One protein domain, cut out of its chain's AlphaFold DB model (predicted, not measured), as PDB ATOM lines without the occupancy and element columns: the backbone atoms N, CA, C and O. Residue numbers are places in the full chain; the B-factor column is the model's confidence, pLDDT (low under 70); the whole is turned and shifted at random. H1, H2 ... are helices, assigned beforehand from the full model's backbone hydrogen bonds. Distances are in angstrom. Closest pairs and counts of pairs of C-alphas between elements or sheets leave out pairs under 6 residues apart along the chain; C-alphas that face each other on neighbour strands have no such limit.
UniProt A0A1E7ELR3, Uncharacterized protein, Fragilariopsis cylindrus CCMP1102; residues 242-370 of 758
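This is residues 242 to 370 of the 758 residues of an uncharacterized protein of Fragilariopsis cylindrus CCMP1102 (UniProt A0A1E7ELR3). One long helix, H5, runs through the middle of this all-helix domain; H2, one half of the hairpin H1 and H2, crosses it, and H7 packs alongside residues 323 to 331. H3 crosses H5 nearer its start with H4 beside H3, and H6 turns off at a corner after H5. The printed part has 129 residues with seven named helices, H1 to H7 in chain order, and no named strand. It is compact, with a radius of gyration of the C-alphas of 15.4 A and spans of 44 by 38 by 23 A.

H1, residues 242 to 252, and H2, residues 262 to 280, form a hairpin, closest at C-alphas 251 and 272, 5.3 A apart. H3, residues 287 to 294, touches H4, residues 303 to 306, closest at C-alphas 291 and 303, 6.3 A apart. The hub H5, residues 311 to 333, kinks by 29 degrees near residue 318. Residues 265 to 273 of H2 touch H5 at a steep tilt of 53 degrees, closest at C-alphas 270 and 326, 6.0 A apart. H3 touches residues 317 to 321 of H5, closest at C-alphas 290 and 321, 6.5 A apart. H6, residues 337 to 350, and H5 only just touch, only at the corner, with 3 pairs of C-alphas within 8 A, the closest 331 and 340, 6.6 A apart. H7, residues 359 to 368, touches H5 at a shallow tilt of 21 degrees, the same way, closest at C-alphas 327 and 359, 4.6 A apart. H1 and H6 are apart. Every O i to N i+4 pair is within hydrogen-bond range in H1, H2, H6 and H7, against 3 of 4 in H3 and 15 of 19 in H5; H4 is too short for one.

H1 begins at C-alpha 242 (-9.722, 31.655, 28.980). H2 is 26.3 A long, H5 31.0 A and H6 20.1 A. H7 ends at C-alpha 368 (13.630, 27.294, -1.706).

The C-alphas of Ser 259 and Leu 308, the two farthest apart, are 45.0 A apart. The printed part has no cut and no long link. Residues 307 to 313, of which 311 to 313 belong to H5, stand free. The mean pLDDT of the printed part is 84.7; residues 242 to 243 and 350 to 353 are under 70.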
ATOM      1  N   PHE A 242      -9.962  30.440  29.767       69.44
ATOM      2  CA  PHE A 242      -9.722  31.655  28.980       69.44
ATOM      3  C   PHE A 242      -8.223  32.004  28.873       69.44
ATOM      4  O   PHE A 242      -7.749  32.372  27.794       69.44
ATOM      5  N   LYS A 243      -7.430  31.848  29.947       68.56
ATOM      6  CA  LYS A 243      -5.961  32.016  29.869       68.56
ATOM      7  C   LYS A 243      -5.318  31.010  28.916       68.56
ATOM      8  O   LYS A 243      -4.425  31.383  28.151       68.56
ATOM      9  N   ASN A 244      -5.766  29.755  28.950       73.19
ATOM     10  CA  ASN A 244      -5.278  28.721  28.044       73.19
ATOM     11  C   ASN A 244      -5.620  29.093  26.590       73.19
ATOM     12  O   ASN A 244      -4.727  29.122  25.746       73.19
ATOM     13  N   LEU A 245      -6.864  29.500  26.309       76.31
ATOM     14  CA  LEU A 245      -7.295  29.986  24.991       76.31
ATOM     15  C   LEU A 245      -6.451  31.171  24.493       76.31
ATOM     16  O   LEU A 245      -6.009  31.157  23.343       76.31
ATOM     17  N   HIS A 246      -6.154  32.155  25.348       75.31
ATOM     18  CA  HIS A 246      -5.284  33.278  24.983       75.31
ATOM     19  C   HIS A 246      -3.853  32.817  24.651       75.31
ATOM     20  O   HIS A 246      -3.287  33.234  23.638       75.31
ATOM     21  N   SER A 247      -3.275  31.915  25.453       76.56
ATOM     22  CA  SER A 247      -1.936  31.357  25.216       76.56
ATOM     23  C   SER A 247      -1.866  30.589  23.884       76.56
ATOM     24  O   SER A 247      -0.986  30.853  23.053       76.56
ATOM     25  N   LEU A 248      -2.860  29.732  23.615       83.31
ATOM     26  CA  LEU A 248      -3.007  28.990  22.358       83.31
ATOM     27  C   LEU A 248      -3.183  29.936  21.158       83.31
ATOM     28  O   LEU A 248      -2.488  29.777  20.152       83.31
ATOM     29  N   HIS A 249      -4.036  30.961  21.264       82.69
ATOM     30  CA  HIS A 249      -4.208  31.974  20.217       82.69
ATOM     31  C   HIS A 249      -2.899  32.729  19.942       82.69
ATOM     32  O   HIS A 249      -2.484  32.845  18.787       82.69
ATOM     33  N   SER A 250      -2.203  33.176  20.994       78.25
ATOM     34  CA  SER A 250      -0.937  33.915  20.882       78.25
ATOM     35  C   SER A 250       0.170  33.116  20.183       78.25
ATOM     36  O   SER A 250       1.064  33.705  19.578       78.25
ATOM     37  N   THR A 251       0.094  31.783  20.232       85.25
ATOM     38  CA  THR A 251       1.049  30.862  19.604       85.25
ATOM     39  C   THR A 251       0.618  30.486  18.189       85.25
ATOM     40  O   THR A 251       1.366  30.680  17.231       85.25
ATOM     41  N   PHE A 252      -0.612  29.998  18.011       86.44
ATOM     42  CA  PHE A 252      -1.096  29.511  16.717       86.44
ATOM     43  C   PHE A 252      -1.480  30.621  15.732       86.44
ATOM     44  O   PHE A 252      -1.554  30.351  14.524       86.44
ATOM     45  N   GLY A 253      -1.698  31.844  16.222       83.19
ATOM     46  CA  GLY A 253      -1.943  33.058  15.441       83.19
ATOM     47  C   GLY A 253      -0.693  33.899  15.148       83.19
ATOM     48  O   GLY A 253      -0.799  34.874  14.408       83.19
ATOM     49  N   TYR A 254       0.486  33.548  15.682       85.38
ATOM     50  CA  TYR A 254       1.696  34.369  15.539       85.38
ATOM     51  C   TYR A 254       2.247  34.379  14.102       85.38
ATOM     52  O   TYR A 254       2.845  33.399  13.650       85.38
ATOM     53  N   LYS A 255       2.046  35.494  13.387       87.38
ATOM     54  CA  LYS A 255       2.469  35.708  11.990       87.38
ATOM     55  C   LYS A 255       3.856  36.347  11.895       87.38
ATOM     56  O   LYS A 255       4.185  37.236  12.675       87.38
ATOM     57  N   GLN A 256       4.631  35.939  10.891       85.31
ATOM     58  CA  GLN A 256       5.946  36.517  10.600       85.31
ATOM     59  C   GLN A 256       5.841  38.002  10.209       85.31
ATOM     60  O   GLN A 256       5.011  38.394   9.385       85.31
ATOM     61  N   VAL A 257       6.730  38.831  10.761       83.31
ATOM     62  CA  VAL A 257       6.825  40.266  10.453       83.31
ATOM     63  C   VAL A 257       7.884  40.502   9.371       83.31
ATOM     64  O   VAL A 257       8.966  39.928   9.425       83.31
ATOM     65  N   LYS A 258       7.614  41.399   8.409       80.62
ATOM     66  CA  LYS A 258       8.486  41.680   7.239       80.62
ATOM     67  C   LYS A 258       9.933  42.084   7.576       80.62
ATOM     68  O   LYS A 258      10.784  42.056   6.693       80.62
ATOM     69  N   SER A 259      10.199  42.522   8.805       81.19
ATOM     70  CA  SER A 259      11.514  42.965   9.284       81.19
ATOM     71  C   SER A 259      12.329  41.883  10.003       81.19
ATOM     72  O   SER A 259      13.466  42.159  10.377       81.19
ATOM     73  N   VAL A 260      11.753  40.701  10.237       82.06
ATOM     74  CA  VAL A 260      12.343  39.595  11.007       82.06
ATOM     75  C   VAL A 260      12.800  38.505  10.032       82.06
ATOM     76  O   VAL A 260      12.077  38.194   9.082       82.06
ATOM     77  N   SER A 261      14.006  37.950  10.214       85.56
ATOM     78  CA  SER A 261      14.484  36.868   9.340       85.56
ATOM     79  C   SER A 261      13.732  35.563   9.617       85.56
ATOM     80  O   SER A 261      13.137  35.405  10.678       85.56
ATOM     81  N   ASP A 262      13.750  34.604   8.688       85.69
ATOM     82  CA  ASP A 262      13.062  33.321   8.918       85.69
ATOM     83  C   ASP A 262      13.663  32.541  10.097       85.69
ATOM     84  O   ASP A 262      12.940  31.812  10.767       85.69
ATOM     85  N   ALA A 263      14.963  32.716  10.364       86.56
ATOM     86  CA  ALA A 263      15.654  32.090  11.489       86.56
ATOM     87  C   ALA A 263      15.221  32.710  12.827       86.56
ATOM     88  O   ALA A 263      14.770  31.983  13.706       86.56
ATOM     89  N   ASP A 264      15.257  34.045  12.940       86.38
ATOM     90  CA  ASP A 264      14.766  34.753  14.133       86.38
ATOM     91  C   ASP A 264      13.274  34.430  14.376       86.38
ATOM     92  O   ASP A 264      12.854  34.160  15.498       86.38
ATOM     93  N   TYR A 265      12.474  34.378  13.303       88.62
ATOM     94  CA  TYR A 265      11.059  34.012  13.366       88.62
ATOM     95  C   TYR A 265      10.846  32.561  13.829       88.62
ATOM     96  O   TYR A 265       9.920  32.290  14.592       88.62
ATOM     97  N   ALA A 266      11.694  31.621  13.402       89.06
ATOM     98  CA  ALA A 266      11.636  30.238  13.865       89.06
ATOM     99  C   ALA A 266      11.957  30.113  15.364       89.06
ATOM    100  O   ALA A 266      11.269  29.363  16.060       89.06
ATOM    101  N   GLU A 267      12.926  30.881  15.876       87.94
ATOM    102  CA  GLU A 267      13.203  30.977  17.318       87.94
ATOM    103  C   GLU A 267      12.004  31.566  18.084       87.94
ATOM    104  O   GLU A 267      11.586  31.009  19.102       87.94
ATOM    105  N   GLU A 268      11.380  32.634  17.572       87.25
ATOM    106  CA  GLU A 268      10.180  33.235  18.173       87.25
ATOM    107  C   GLU A 268       8.971  32.277  18.179       87.25
ATOM    108  O   GLU A 268       8.224  32.229  19.160       87.25
ATOM    109  N   VAL A 269       8.770  31.479  17.121       89.50
ATOM    110  CA  VAL A 269       7.712  30.451  17.072       89.50
ATOM    111  C   VAL A 269       8.006  29.301  18.042       89.50
ATOM    112  O   VAL A 269       7.080  28.832  18.707       89.50
ATOM    113  N   MET A 270       9.267  28.868  18.164       90.06
ATOM    114  CA  MET A 270       9.685  27.837  19.123       90.06
ATOM    115  C   MET A 270       9.424  28.285  20.568       90.06
ATOM    116  O   MET A 270       8.770  27.564  21.320       90.06
ATOM    117  N   ASP A 271       9.841  29.496  20.953       86.69
ATOM    118  CA  ASP A 271       9.610  30.003  22.312       86.69
ATOM    119  C   ASP A 271       8.115  30.139  22.652       86.69
ATOM    120  O   ASP A 271       7.690  29.840  23.775       86.69
ATOM    121  N   ARG A 272       7.290  30.552  21.682       86.50
ATOM    122  CA  ARG A 272       5.832  30.602  21.856       86.50
ATOM    123  C   ARG A 272       5.225  29.215  22.004       86.50
ATOM    124  O   ARG A 272       4.431  29.014  22.918       86.50
ATOM    125  N   TYR A 273       5.648  28.249  21.191       89.75
ATOM    126  CA  TYR A 273       5.220  26.858  21.330       89.75
ATOM    127  C   TYR A 273       5.559  26.290  22.715       89.75
ATOM    128  O   TYR A 273       4.671  25.789  23.406       89.75
ATOM    129  N   GLU A 274       6.804  26.440  23.173       88.12
ATOM    130  CA  GLU A 274       7.209  25.997  24.512       88.12
ATOM    131  C   GLU A 274       6.464  26.743  25.634       88.12
ATOM    132  O   GLU A 274       6.213  26.175  26.695       88.12
ATOM    133  N   SER A 275       6.065  27.999  25.408       81.69
ATOM    134  CA  SER A 275       5.221  28.755  26.343       81.69
ATOM    135  C   SER A 275       3.791  28.221  26.400       81.69
ATOM    136  O   SER A 275       3.260  28.052  27.493       81.69
ATOM    137  N   ALA A 276       3.179  27.906  25.256       83.94
ATOM    138  CA  ALA A 276       1.845  27.312  25.211       83.94
ATOM    139  C   ALA A 276       1.821  25.917  25.850       83.94
ATOM    140  O   ALA A 276       0.904  25.633  26.618       83.94
ATOM    141  N   VAL A 277       2.852  25.093  25.621       85.81
ATOM    142  CA  VAL A 277       3.040  23.809  26.323       85.81
ATOM    143  C   VAL A 277       3.184  24.022  27.833       85.81
ATOM    144  O   VAL A 277       2.554  23.318  28.618       85.81
ATOM    145  N   PHE A 278       3.953  25.026  28.259       81.12
ATOM    146  CA  PHE A 278       4.120  25.359  29.674       81.12
ATOM    147  C   PHE A 278       2.841  25.915  30.340       81.12
ATOM    148  O   PHE A 278       2.647  25.746  31.545       81.12
ATOM    149  N   THR A 279       1.956  26.588  29.598       73.44
ATOM    150  CA  THR A 279       0.662  27.066  30.122       73.44
ATOM    151  C   THR A 279      -0.414  25.979  30.111       73.44
ATOM    152  O   THR A 279      -1.140  25.851  31.090       73.44
ATOM    153  N   CYS A 280      -0.521  25.212  29.023       79.44
ATOM    154  CA  CYS A 280      -1.695  24.386  28.713       79.44
ATOM    155  C   CYS A 280      -1.410  22.867  28.714       79.44
ATOM    156  O   CYS A 280      -2.307  22.079  28.423       79.44
ATOM    157  N   GLY A 281      -0.176  22.446  29.011       81.88
ATOM    158  CA  GLY A 281       0.261  21.047  28.990       81.88
ATOM    159  C   GLY A 281       0.757  20.569  27.618       81.88
ATOM    160  O   GLY A 281       0.608  21.239  26.602       81.88
ATOM    161  N   LYS A 282       1.364  19.377  27.560       84.00
ATOM    162  CA  LYS A 282       2.035  18.865  26.343       84.00
ATOM    163  C   LYS A 282       1.124  18.556  25.147       84.00
ATOM    164  O   LYS A 282       1.594  18.514  24.015       84.00
ATOM    165  N   PHE A 283      -0.184  18.418  25.359       87.31
ATOM    166  CA  PHE A 283      -1.136  17.999  24.322       87.31
ATOM    167  C   PHE A 283      -1.861  19.154  23.602       87.31
ATOM    168  O   PHE A 283      -2.932  18.936  23.040       87.31
ATOM    169  N   ILE A 284      -1.281  20.363  23.545       85.81
ATOM    170  CA  ILE A 284      -1.898  21.556  22.910       85.81
ATOM    171  C   ILE A 284      -2.317  21.400  21.436       85.81
ATOM    172  O   ILE A 284      -3.065  22.226  20.917       85.81
ATOM    173  N   VAL A 285      -1.820  20.372  20.746       84.50
ATOM    174  CA  VAL A 285      -2.134  20.039  19.343       84.50
ATOM    175  C   VAL A 285      -2.889  18.709  19.185       84.50
ATOM    176  O   VAL A 285      -3.078  18.231  18.066       84.50
ATOM    177  N   GLY A 286      -3.353  18.124  20.294       84.31
ATOM    178  CA  GLY A 286      -4.142  16.893  20.333       84.31
ATOM    179  C   GLY A 286      -3.357  15.606  20.046       84.31
ATOM    180  O   GLY A 286      -2.172  15.614  19.709       84.31
ATOM    181  N   GLN A 287      -4.047  14.469  20.167       87.75
ATOM    182  CA  GLN A 287      -3.455  13.132  20.036       87.75
ATOM    183  C   GLN A 287      -2.925  12.830  18.620       87.75
ATOM    184  O   GLN A 287      -1.899  12.175  18.458       87.75
ATOM    185  N   THR A 288      -3.565  13.365  17.576       86.50
ATOM    186  CA  THR A 288      -3.317  13.002  16.169       86.50
ATOM    187  C   THR A 288      -1.870  13.210  15.700       86.50
ATOM    188  O   THR A 288      -1.427  12.564  14.745       86.50
ATOM    189  N   ILE A 289      -1.113  14.127  16.317       87.44
ATOM    190  CA  ILE A 289       0.315  14.295  16.010       87.44
ATOM    191  C   ILE A 289       1.186  13.262  16.729       87.44
ATOM    192  O   ILE A 289       2.138  12.769  16.120       87.44
ATOM    193  N   TYR A 290       0.821  12.894  17.961       89.81
ATOM    194  CA  TYR A 290       1.461  11.829  18.725       89.81
ATOM    195  C   TYR A 290       1.284  10.495  18.006       89.81
ATOM    196  O   TYR A 290       2.288   9.874  17.679       89.81
ATOM    197  N   ASP A 291       0.063  10.111  17.619       89.06
ATOM    198  CA  ASP A 291      -0.182   8.861  16.878       89.06
ATOM    199  C   ASP A 291       0.710   8.749  15.623       89.06
ATOM    200  O   ASP A 291       1.300   7.704  15.357       89.06
ATOM    201  N   LYS A 292       0.894   9.859  14.887       86.75
ATOM    202  CA  LYS A 292       1.746   9.943  13.683       86.75
ATOM    203  C   LYS A 292       3.256   9.923  13.951       86.75
ATOM    204  O   LYS A 292       4.022   9.808  12.984       86.75
ATOM    205  N   VAL A 293       3.696  10.149  15.187       89.31
ATOM    206  CA  VAL A 293       5.098  10.018  15.623       89.31
ATOM    207  C   VAL A 293       5.314   8.627  16.207       89.31
ATOM    208  O   VAL A 293       6.188   7.912  15.727       89.31
ATOM    209  N   LEU A 294       4.471   8.213  17.153       92.00
ATOM    210  CA  LEU A 294       4.522   6.917  17.822       92.00
ATOM    211  C   LEU A 294       4.457   5.755  16.820       92.00
ATOM    212  O   LEU A 294       5.293   4.858  16.877       92.00
ATOM    213  N   SER A 295       3.580   5.816  15.810       89.50
ATOM    214  CA  SER A 295       3.484   4.784  14.763       89.50
ATOM    215  C   SER A 295       4.724   4.668  13.858       89.50
ATOM    216  O   SER A 295       4.787   3.772  13.018       89.50
ATOM    217  N   ARG A 296       5.668   5.614  13.945       85.31
ATOM    218  CA  ARG A 296       6.922   5.667  13.171       85.31
ATOM    219  C   ARG A 296       8.166   5.697  14.066       85.31
ATOM    220  O   ARG A 296       9.270   5.873  13.553       85.31
ATOM    221  N   TYR A 297       7.997   5.567  15.380       88.81
ATOM    222  CA  TYR A 297       9.095   5.555  16.339       88.81
ATOM    223  C   TYR A 297       9.845   4.213  16.289       88.81
ATOM    224  O   TYR A 297       9.320   3.233  15.762       88.81
ATOM    225  N   HIS A 298      11.077   4.146  16.814       84.81
ATOM    226  CA  HIS A 298      11.920   2.944  16.665       84.81
ATOM    227  C   HIS A 298      11.276   1.685  17.275       84.81
ATOM    228  O   HIS A 298      11.449   0.582  16.761       84.81
ATOM    229  N   THR A 299      10.530   1.871  18.365       85.00
ATOM    230  CA  THR A 299       9.581   0.908  18.916       85.00
ATOM    231  C   THR A 299       8.214   1.564  18.801       85.00
ATOM    232  O   THR A 299       7.924   2.467  19.591       85.00
ATOM    233  N   PRO A 300       7.391   1.179  17.812       88.44
ATOM    234  CA  PRO A 300       6.043   1.701  17.696       88.44
ATOM    235  C   PRO A 300       5.216   1.336  18.926       88.44
ATOM    236  O   PRO A 300       5.242   0.192  19.378       88.44
ATOM    237  N   CYS A 301       4.468   2.303  19.444       90.38
ATOM    238  CA  CYS A 301       3.515   2.093  20.526       90.38
ATOM    239  C   CYS A 301       2.256   2.939  20.307       90.38
ATOM    240  O   CYS A 301       2.193   3.804  19.431       90.38
ATOM    241  N   THR A 302       1.218   2.655  21.078       91.00
ATOM    242  CA  THR A 302      -0.025   3.425  21.122       91.00
ATOM    243  C   THR A 302       0.110   4.628  22.051       91.00
ATOM    244  O   THR A 302       0.945   4.653  22.955       91.00
ATOM    245  N   PHE A 303      -0.772   5.618  21.901       89.25
ATOM    246  CA  PHE A 303      -0.834   6.762  22.816       89.25
ATOM    247  C   PHE A 303      -1.053   6.349  24.286       89.25
ATOM    248  O   PHE A 303      -0.480   6.942  25.199       89.25
ATOM    249  N   LYS A 304      -1.818   5.271  24.516       88.56
ATOM    250  CA  LYS A 304      -2.034   4.693  25.851       88.56
ATOM    251  C   LYS A 304      -0.753   4.088  26.436       88.56
ATOM    252  O   LYS A 304      -0.493   4.265  27.618       88.56
ATOM    253  N   GLU A 305       0.051   3.403  25.626       89.94
ATOM    254  CA  GLU A 305       1.345   2.858  26.057       89.94
ATOM    255  C   GLU A 305       2.380   3.965  26.287       89.94
ATOM    256  O   GLU A 305       3.115   3.898  27.267       89.94
ATOM    257  N   TYR A 306       2.394   5.015  25.454       90.69
ATOM    258  CA  TYR A 306       3.213   6.214  25.682       90.69
ATOM    259  C   TYR A 306       2.937   6.832  27.064       90.69
ATOM    260  O   TYR A 306       3.878   7.154  27.788       90.69
ATOM    261  N   HIS A 307       1.668   6.923  27.478       87.12
ATOM    262  CA  HIS A 307       1.285   7.427  28.802       87.12
ATOM    263  C   HIS A 307       1.810   6.597  29.986       87.12
ATOM    264  O   HIS A 307       1.903   7.130  31.088       87.12
ATOM    265  N   LEU A 308       2.167   5.325  29.771       90.94
ATOM    266  CA  LEU A 308       2.743   4.433  30.787       90.94
ATOM    267  C   LEU A 308       4.284   4.454  30.805       90.94
ATOM    268  O   LEU A 308       4.904   3.764  31.615       90.94
ATOM    269  N   LEU A 309       4.921   5.211  29.905       89.06
ATOM    270  CA  LEU A 309       6.372   5.401  29.894       89.06
ATOM    271  C   LEU A 309       6.819   6.381  30.989       89.06
ATOM    272  O   LEU A 309       6.115   7.331  31.317       89.06
ATOM    273  N   THR A 310       8.042   6.190  31.489       89.56
ATOM    274  CA  THR A 310       8.736   7.185  32.318       89.56
ATOM    275  C   THR A 310       9.054   8.443  31.508       89.56
ATOM    276  O   THR A 310       9.248   8.364  30.293       89.56
ATOM    277  N   GLU A 311       9.170   9.598  32.169       85.88
ATOM    278  CA  GLU A 311       9.441  10.884  31.503       85.88
ATOM    279  C   GLU A 311      10.702  10.848  30.627       85.88
ATOM    280  O   GLU A 311      10.675  11.307  29.489       85.88
ATOM    281  N   GLU A 312      11.769  10.188  31.090       87.50
ATOM    282  CA  GLU A 312      13.008   9.958  30.327       87.50
ATOM    283  C   GLU A 312      12.773   9.285  28.963       87.50
ATOM    284  O   GLU A 312      13.484   9.552  27.995       87.50
ATOM    285  N   LYS A 313      11.774   8.397  28.875       87.81
ATOM    286  CA  LYS A 313      11.397   7.685  27.644       87.81
ATOM    287  C   LYS A 313      10.371   8.455  26.813       87.81
ATOM    288  O   LYS A 313      10.286   8.222  25.608       87.81
ATOM    289  N   GLN A 314       9.612   9.362  27.430       90.19
ATOM    290  CA  GLN A 314       8.703  10.275  26.734       90.19
ATOM    291  C   GLN A 314       9.470  11.432  26.072       90.19
ATOM    292  O   GLN A 314       9.187  11.752  24.921       90.19
ATOM    293  N   ALA A 315      10.499  11.978  26.727       89.06
ATOM    294  CA  ALA A 315      11.302  13.109  26.253       89.06
ATOM    295  C   ALA A 315      11.766  13.026  24.775       89.06
ATOM    296  O   ALA A 315      11.463  13.953  24.022       89.06
ATOM    297  N   PRO A 316      12.411  11.942  24.285       91.19
ATOM    298  CA  PRO A 316      12.834  11.860  22.879       91.19
ATOM    299  C   PRO A 316      11.665  11.756  21.883       91.19
ATOM    300  O   PRO A 316      11.835  12.052  20.702       91.19
ATOM    301  N   ILE A 317      10.474  11.348  22.331       91.31
ATOM    302  CA  ILE A 317       9.245  11.356  21.525       91.31
ATOM    303  C   ILE A 317       8.655  12.773  21.506       91.31
ATOM    304  O   ILE A 317       8.285  13.272  20.442       91.31
ATOM    305  N   ASP A 318       8.602  13.427  22.667       91.06
ATOM    306  CA  ASP A 318       8.100  14.791  22.835       91.06
ATOM    307  C   ASP A 318       8.941  15.812  22.052       91.06
ATOM    308  O   ASP A 318       8.378  16.715  21.431       91.06
ATOM    309  N   ASP A 319      10.263  15.626  21.971       91.69
ATOM    310  CA  ASP A 319      11.144  16.435  21.120       91.69
ATOM    311  C   ASP A 319      10.817  16.289  19.627       91.69
ATOM    312  O   ASP A 319      10.744  17.292  18.913       91.69
ATOM    313  N   ILE A 320      10.529  15.070  19.148       91.31
ATOM    314  CA  ILE A 320      10.080  14.862  17.761       91.31
ATOM    315  C   ILE A 320       8.715  15.524  17.544       91.31
ATOM    316  O   ILE A 320       8.511  16.175  16.521       91.31
ATOM    317  N   VAL A 321       7.766  15.396  18.480       91.56
ATOM    318  CA  VAL A 321       6.451  16.056  18.373       91.56
ATOM    319  C   VAL A 321       6.596  17.583  18.346       91.56
ATOM    320  O   VAL A 321       5.957  18.230  17.511       91.56
ATOM    321  N   LYS A 322       7.459  18.154  19.194       92.81
ATOM    322  CA  LYS A 322       7.802  19.584  19.242       92.81
ATOM    323  C   LYS A 322       8.327  20.073  17.896       92.81
ATOM    324  O   LYS A 322       7.675  20.911  17.272       92.81
ATOM    325  N   ASP A 323       9.426  19.504  17.403       92.25
ATOM    326  CA  ASP A 323      10.043  19.893  16.125       92.25
ATOM    327  C   ASP A 323       9.048  19.795  14.968       92.25
ATOM    328  O   ASP A 323       8.881  20.727  14.174       92.25
ATOM    329  N   ARG A 324       8.301  18.689  14.928       91.31
ATOM    330  CA  ARG A 324       7.306  18.404  13.896       91.31
ATOM    331  C   ARG A 324       6.097  19.337  13.973       91.31
ATOM    332  O   ARG A 324       5.413  19.498  12.960       91.31
ATOM    333  N   THR A 325       5.817  19.940  15.127       91.56
ATOM    334  CA  THR A 325       4.770  20.956  15.304       91.56
ATOM    335  C   THR A 325       5.279  22.335  14.907       91.56
ATOM    336  O   THR A 325       4.681  22.983  14.047       91.56
ATOM    337  N   VAL A 326       6.415  22.755  15.465       92.62
ATOM    338  CA  VAL A 326       7.038  24.064  15.229       92.62
ATOM    339  C   VAL A 326       7.364  24.258  13.746       92.62
ATOM    340  O   VAL A 326       6.997  25.285  13.178       92.62
ATOM    341  N   ALA A 327       7.895  23.232  13.070       90.62
ATOM    342  CA  ALA A 327       8.104  23.228  11.621       90.62
ATOM    343  C   ALA A 327       6.833  23.573  10.820       90.62
ATOM    344  O   ALA A 327       6.883  24.324   9.845       90.62
ATOM    345  N   ARG A 328       5.665  23.059  11.237       89.88
ATOM    346  CA  ARG A 328       4.385  23.362  10.576       89.88
ATOM    347  C   ARG A 328       3.858  24.745  10.928       89.88
ATOM    348  O   ARG A 328       3.286  25.384  10.049       89.88
ATOM    349  N   LEU A 329       4.060  25.219  12.157       90.69
ATOM    350  CA  LEU A 329       3.671  26.573  12.564       90.69
ATOM    351  C   LEU A 329       4.459  27.641  11.797       90.69
ATOM    352  O   LEU A 329       3.841  28.560  11.259       90.69
ATOM    353  N   ILE A 330       5.777  27.457  11.651       91.06
ATOM    354  CA  ILE A 330       6.654  28.311  10.835       91.06
ATOM    355  C   ILE A 330       6.089  28.446   9.417       91.06
ATOM    356  O   ILE A 330       5.832  29.554   8.950       91.06
ATOM    357  N   ILE A 331       5.814  27.329   8.736       89.19
ATOM    358  CA  ILE A 331       5.258  27.364   7.378       89.19
ATOM    359  C   ILE A 331       3.867  28.012   7.344       89.19
ATOM    360  O   ILE A 331       3.649  28.918   6.534       89.19
ATOM    361  N   LYS A 332       2.944  27.580   8.218       87.75
ATOM    362  CA  LYS A 332       1.545  28.045   8.284       87.75
ATOM    363  C   LYS A 332       1.447  29.568   8.415       87.75
ATOM    364  O   LYS A 332       0.607  30.176   7.756       87.75
ATOM    365  N   ASN A 333       2.306  30.167   9.235       87.31
ATOM    366  CA  ASN A 333       2.204  31.572   9.626       87.31
ATOM    367  C   ASN A 333       3.319  32.480   9.047       87.31
ATOM    368  O   ASN A 333       3.322  33.687   9.307       87.31
ATOM    369  N   SER A 334       4.228  31.930   8.233       86.56
ATOM    370  CA  SER A 334       5.229  32.683   7.456       86.56
ATOM    371  C   SER A 334       4.611  33.733   6.518       86.56
ATOM    372  O   SER A 334       3.418  33.719   6.203       86.56
ATOM    373  N   LEU A 335       5.440  34.606   5.947       84.00
ATOM    374  CA  LEU A 335       5.035  35.491   4.849       84.00
ATOM    375  C   LEU A 335       5.012  34.792   3.476       84.00
ATOM    376  O   LEU A 335       4.469  35.347   2.522       84.00
ATOM    377  N   ASN A 336       5.549  33.574   3.358       83.25
ATOM    378  CA  ASN A 336       5.680  32.876   2.080       83.25
ATOM    379  C   ASN A 336       4.385  32.139   1.677       83.25
ATOM    380  O   ASN A 336       4.211  30.943   1.920       83.25
ATOM    381  N   SER A 337       3.458  32.866   1.045       80.00
ATOM    382  CA  SER A 337       2.195  32.309   0.536       80.00
ATOM    383  C   SER A 337       2.395  31.214  -0.517       80.00
ATOM    384  O   SER A 337       1.649  30.235  -0.509       80.00
ATOM    385  N   LYS A 338       3.427  31.328  -1.368       80.19
ATOM    386  CA  LYS A 338       3.749  30.342  -2.415       80.19
ATOM    387  C   LYS A 338       4.119  28.982  -1.815       80.19
ATOM    388  O   LYS A 338       3.541  27.973  -2.213       80.19
ATOM    389  N   ALA A 339       4.987  28.962  -0.801       80.56
ATOM    390  CA  ALA A 339       5.359  27.734  -0.089       80.56
ATOM    391  C   ALA A 339       4.143  27.028   0.544       80.56
ATOM    392  O   ALA A 339       4.036  25.803   0.492       80.56
ATOM    393  N   ARG A 340       3.192  27.789   1.108       84.50
ATOM    394  CA  ARG A 340       1.946  27.225   1.662       84.50
ATOM    395  C   ARG A 340       1.034  26.646   0.586       84.50
ATOM    396  O   ARG A 340       0.552  25.528   0.752       84.50
ATOM    397  N   ALA A 341       0.796  27.392  -0.492       81.25
ATOM    398  CA  ALA A 341      -0.085  26.965  -1.574       81.25
ATOM    399  C   ALA A 341       0.414  25.668  -2.234       81.25
ATOM    400  O   ALA A 341      -0.364  24.729  -2.414       81.25
ATOM    401  N   GLU A 342       1.719  25.571  -2.512       80.81
ATOM    402  CA  GLU A 342       2.293  24.376  -3.140       80.81
ATOM    403  C   GLU A 342       2.266  23.157  -2.203       80.81
ATOM    404  O   GLU A 342       2.015  22.045  -2.664       80.81
ATOM    405  N   LEU A 343       2.422  23.338  -0.885       82.81
ATOM    406  CA  LEU A 343       2.249  22.249   0.084       82.81
ATOM    407  C   LEU A 343       0.806  21.742   0.161       82.81
ATOM    408  O   LEU A 343       0.600  20.530   0.168       82.81
ATOM    409  N   VAL A 344      -0.185  22.639   0.190       80.44
ATOM    410  CA  VAL A 344      -1.610  22.258   0.198       80.44
ATOM    411  C   VAL A 344      -1.958  21.470  -1.067       80.44
ATOM    412  O   VAL A 344      -2.568  20.407  -0.977       80.44
ATOM    413  N   LYS A 345      -1.494  21.941  -2.228       81.19
ATOM    414  CA  LYS A 345      -1.648  21.280  -3.532       81.19
ATOM    415  C   LYS A 345      -0.915  19.934  -3.611       81.19
ATOM    416  O   LYS A 345      -1.462  18.961  -4.118       81.19
ATOM    417  N   THR A 346       0.306  19.844  -3.088       79.38
ATOM    418  CA  THR A 346       1.066  18.581  -3.057       79.38
ATOM    419  C   THR A 346       0.386  17.554  -2.152       79.38
ATOM    420  O   THR A 346       0.324  16.372  -2.496       79.38
ATOM    421  N   TYR A 347      -0.160  18.001  -1.016       78.06
ATOM    422  CA  TYR A 347      -0.878  17.142  -0.080       78.06
ATOM    423  C   TYR A 347      -2.166  16.580  -0.691       78.06
ATOM    424  O   TYR A 347      -2.384  15.372  -0.631       78.06
ATOM    425  N   SER A 348      -2.980  17.430  -1.326       73.12
ATOM    426  CA  SER A 348      -4.254  17.021  -1.928       73.12
ATOM    427  C   SER A 348      -4.106  16.090  -3.137       73.12
ATOM    428  O   SER A 348      -5.026  15.326  -3.413       73.12
ATOM    429  N   VAL A 349      -2.958  16.102  -3.825       74.94
ATOM    430  CA  VAL A 349      -2.670  15.177  -4.937       74.94
ATOM    431  C   VAL A 349      -2.057  13.855  -4.458       74.94
ATOM    432  O   VAL A 349      -2.476  12.792  -4.909       74.94
ATOM    433  N   ASN A 350      -1.070  13.895  -3.554       68.19
ATOM    434  CA  ASN A 350      -0.265  12.709  -3.219       68.19
ATOM    435  C   ASN A 350      -0.676  12.002  -1.916       68.19
ATOM    436  O   ASN A 350      -0.179  10.910  -1.643       68.19
ATOM    437  N   ASN A 351      -1.513  12.632  -1.083       63.00
ATOM    438  CA  ASN A 351      -1.960  12.150   0.234       63.00
ATOM    439  C   ASN A 351      -0.819  11.704   1.187       63.00
ATOM    440  O   ASN A 351      -1.016  10.942   2.135       63.00
ATOM    441  N   SER A 352       0.403  12.180   0.929       61.06
ATOM    442  CA  SER A 352       1.651  11.775   1.579       61.06
ATOM    443  C   SER A 352       2.196  12.887   2.486       61.06
ATOM    444  O   SER A 352       1.715  14.019   2.477       61.06
ATOM    445  N   SER A 353       3.194  12.593   3.330       64.25
ATOM    446  CA  SER A 353       3.737  13.590   4.267       64.25
ATOM    447  C   SER A 353       4.692  14.578   3.584       64.25
ATOM    448  O   SER A 353       5.900  14.483   3.769       64.25
ATOM    449  N   CYS A 354       4.142  15.522   2.814       73.38
ATOM    450  CA  CYS A 354       4.885  16.603   2.152       73.38
ATOM    451  C   CYS A 354       5.238  17.785   3.075       73.38
ATOM    452  O   CYS A 354       6.113  18.577   2.749       73.38
ATOM    453  N   TYR A 355       4.566  17.921   4.224       82.31
ATOM    454  CA  TYR A 355       4.880  18.949   5.222       82.31
ATOM    455  C   TYR A 355       6.179  18.630   5.977       82.31
ATOM    456  O   TYR A 355       6.334  17.476   6.395       82.31
ATOM    457  N   PRO A 356       7.026  19.639   6.269       85.06
ATOM    458  CA  PRO A 356       8.270  19.441   7.006       85.06
ATOM    459  C   PRO A 356       8.021  18.846   8.397       85.06
ATOM    460  O   PRO A 356       6.961  19.040   9.006       85.06
ATOM    461  N   ASN A 357       9.005  18.095   8.881       86.44
ATOM    462  CA  ASN A 357       9.008  17.431  10.183       86.44
ATOM    463  C   ASN A 357      10.075  17.985  11.133       86.44
ATOM    464  O   ASN A 357       9.990  17.704  12.321       86.44
ATOM    465  N   THR A 358      11.018  18.788  10.638       90.19
ATOM    466  CA  THR A 358      12.025  19.490  11.447       90.19
ATOM    467  C   THR A 358      12.023  20.988  11.145       90.19
ATOM    468  O   THR A 358      11.617  21.422  10.062       90.19
ATOM    469  N   VAL A 359      12.495  21.798  12.097       89.19
ATOM    470  CA  VAL A 359      12.656  23.253  11.903       89.19
ATOM    471  C   VAL A 359      13.610  23.546  10.737       89.19
ATOM    472  O   VAL A 359      13.344  24.438   9.933       89.19
ATOM    473  N   SER A 360      14.665  22.739  10.588       89.81
ATOM    474  CA  SER A 360      15.617  22.824   9.474       89.81
ATOM    475  C   SER A 360      14.934  22.623   8.113       89.81
ATOM    476  O   SER A 360      15.048  23.482   7.242       89.81
ATOM    477  N   GLU A 361      14.127  21.564   7.950       88.88
ATOM    478  CA  GLU A 361      13.341  21.340   6.725       88.88
ATOM    479  C   GLU A 361      12.399  22.512   6.413       88.88
ATOM    480  O   GLU A 361      12.263  22.899   5.252       88.88
ATOM    481  N   ALA A 362      11.757  23.099   7.430       88.19
ATOM    482  CA  ALA A 362      10.883  24.255   7.241       88.19
ATOM    483  C   ALA A 362      11.658  25.493   6.756       88.19
ATOM    484  O   ALA A 362      11.207  26.169   5.830       88.19
ATOM    485  N   LEU A 363      12.839  25.764   7.322       88.69
ATOM    486  CA  LEU A 363      13.704  26.869   6.902       88.69
ATOM    487  C   LEU A 363      14.248  26.667   5.480       88.69
ATOM    488  O   LEU A 363      14.156  27.585   4.665       88.69
ATOM    489  N   SER A 364      14.732  25.465   5.143       86.81
ATOM    490  CA  SER A 364      15.170  25.134   3.779       86.81
ATOM    491  C   SER A 364      14.032  25.238   2.760       86.81
ATOM    492  O   SER A 364      14.250  25.679   1.630       86.81
ATOM    493  N   LEU A 365      12.800  24.889   3.146       85.81
ATOM    494  CA  LEU A 365      11.631  25.063   2.286       85.81
ATOM    495  C   LEU A 365      11.315  26.550   2.067       85.81
ATOM    496  O   LEU A 365      11.136  26.969   0.925       85.81
ATOM    497  N   LEU A 366      11.299  27.367   3.128       85.38
ATOM    498  CA  LEU A 366      11.112  28.818   3.001       85.38
ATOM    499  C   LEU A 366      12.187  29.452   2.112       85.38
ATOM    500  O   LEU A 366      11.855  30.313   1.301       85.38
ATOM    501  N   GLU A 367      13.439  29.004   2.226       83.12
ATOM    502  CA  GLU A 367      14.554  29.434   1.381       83.12
ATOM    503  C   GLU A 367      14.402  29.006  -0.084       83.12
ATOM    504  O   GLU A 367      14.605  29.827  -0.974       83.12
ATOM    505  N   THR A 368      13.934  27.782  -0.345       81.81
ATOM    506  CA  THR A 368      13.630  27.294  -1.706       81.81
ATOM    507  C   THR A 368      12.583  28.169  -2.409       81.81
ATOM    508  O   THR A 368      12.636  28.353  -3.623       81.81
ATOM    509  N   PHE A 369      11.650  28.749  -1.648       76.00
ATOM    510  CA  PHE A 369      10.630  29.672  -2.148       76.00
ATOM    511  C   PHE A 369      10.953  31.160  -1.888       76.00
ATOM    512  O   PHE A 369      10.058  32.001  -2.039       76.00
ATOM    513  N   LYS A 370      12.186  31.531  -1.503       70.75
ATOM    514  CA  LYS A 370      12.591  32.948  -1.447       70.75
ATOM    515  C   LYS A 370      12.640  33.505  -2.862       70.75
ATOM    516  O   LYS A 370      13.450  33.076  -3.677       70.75
TER     517      LYS A 370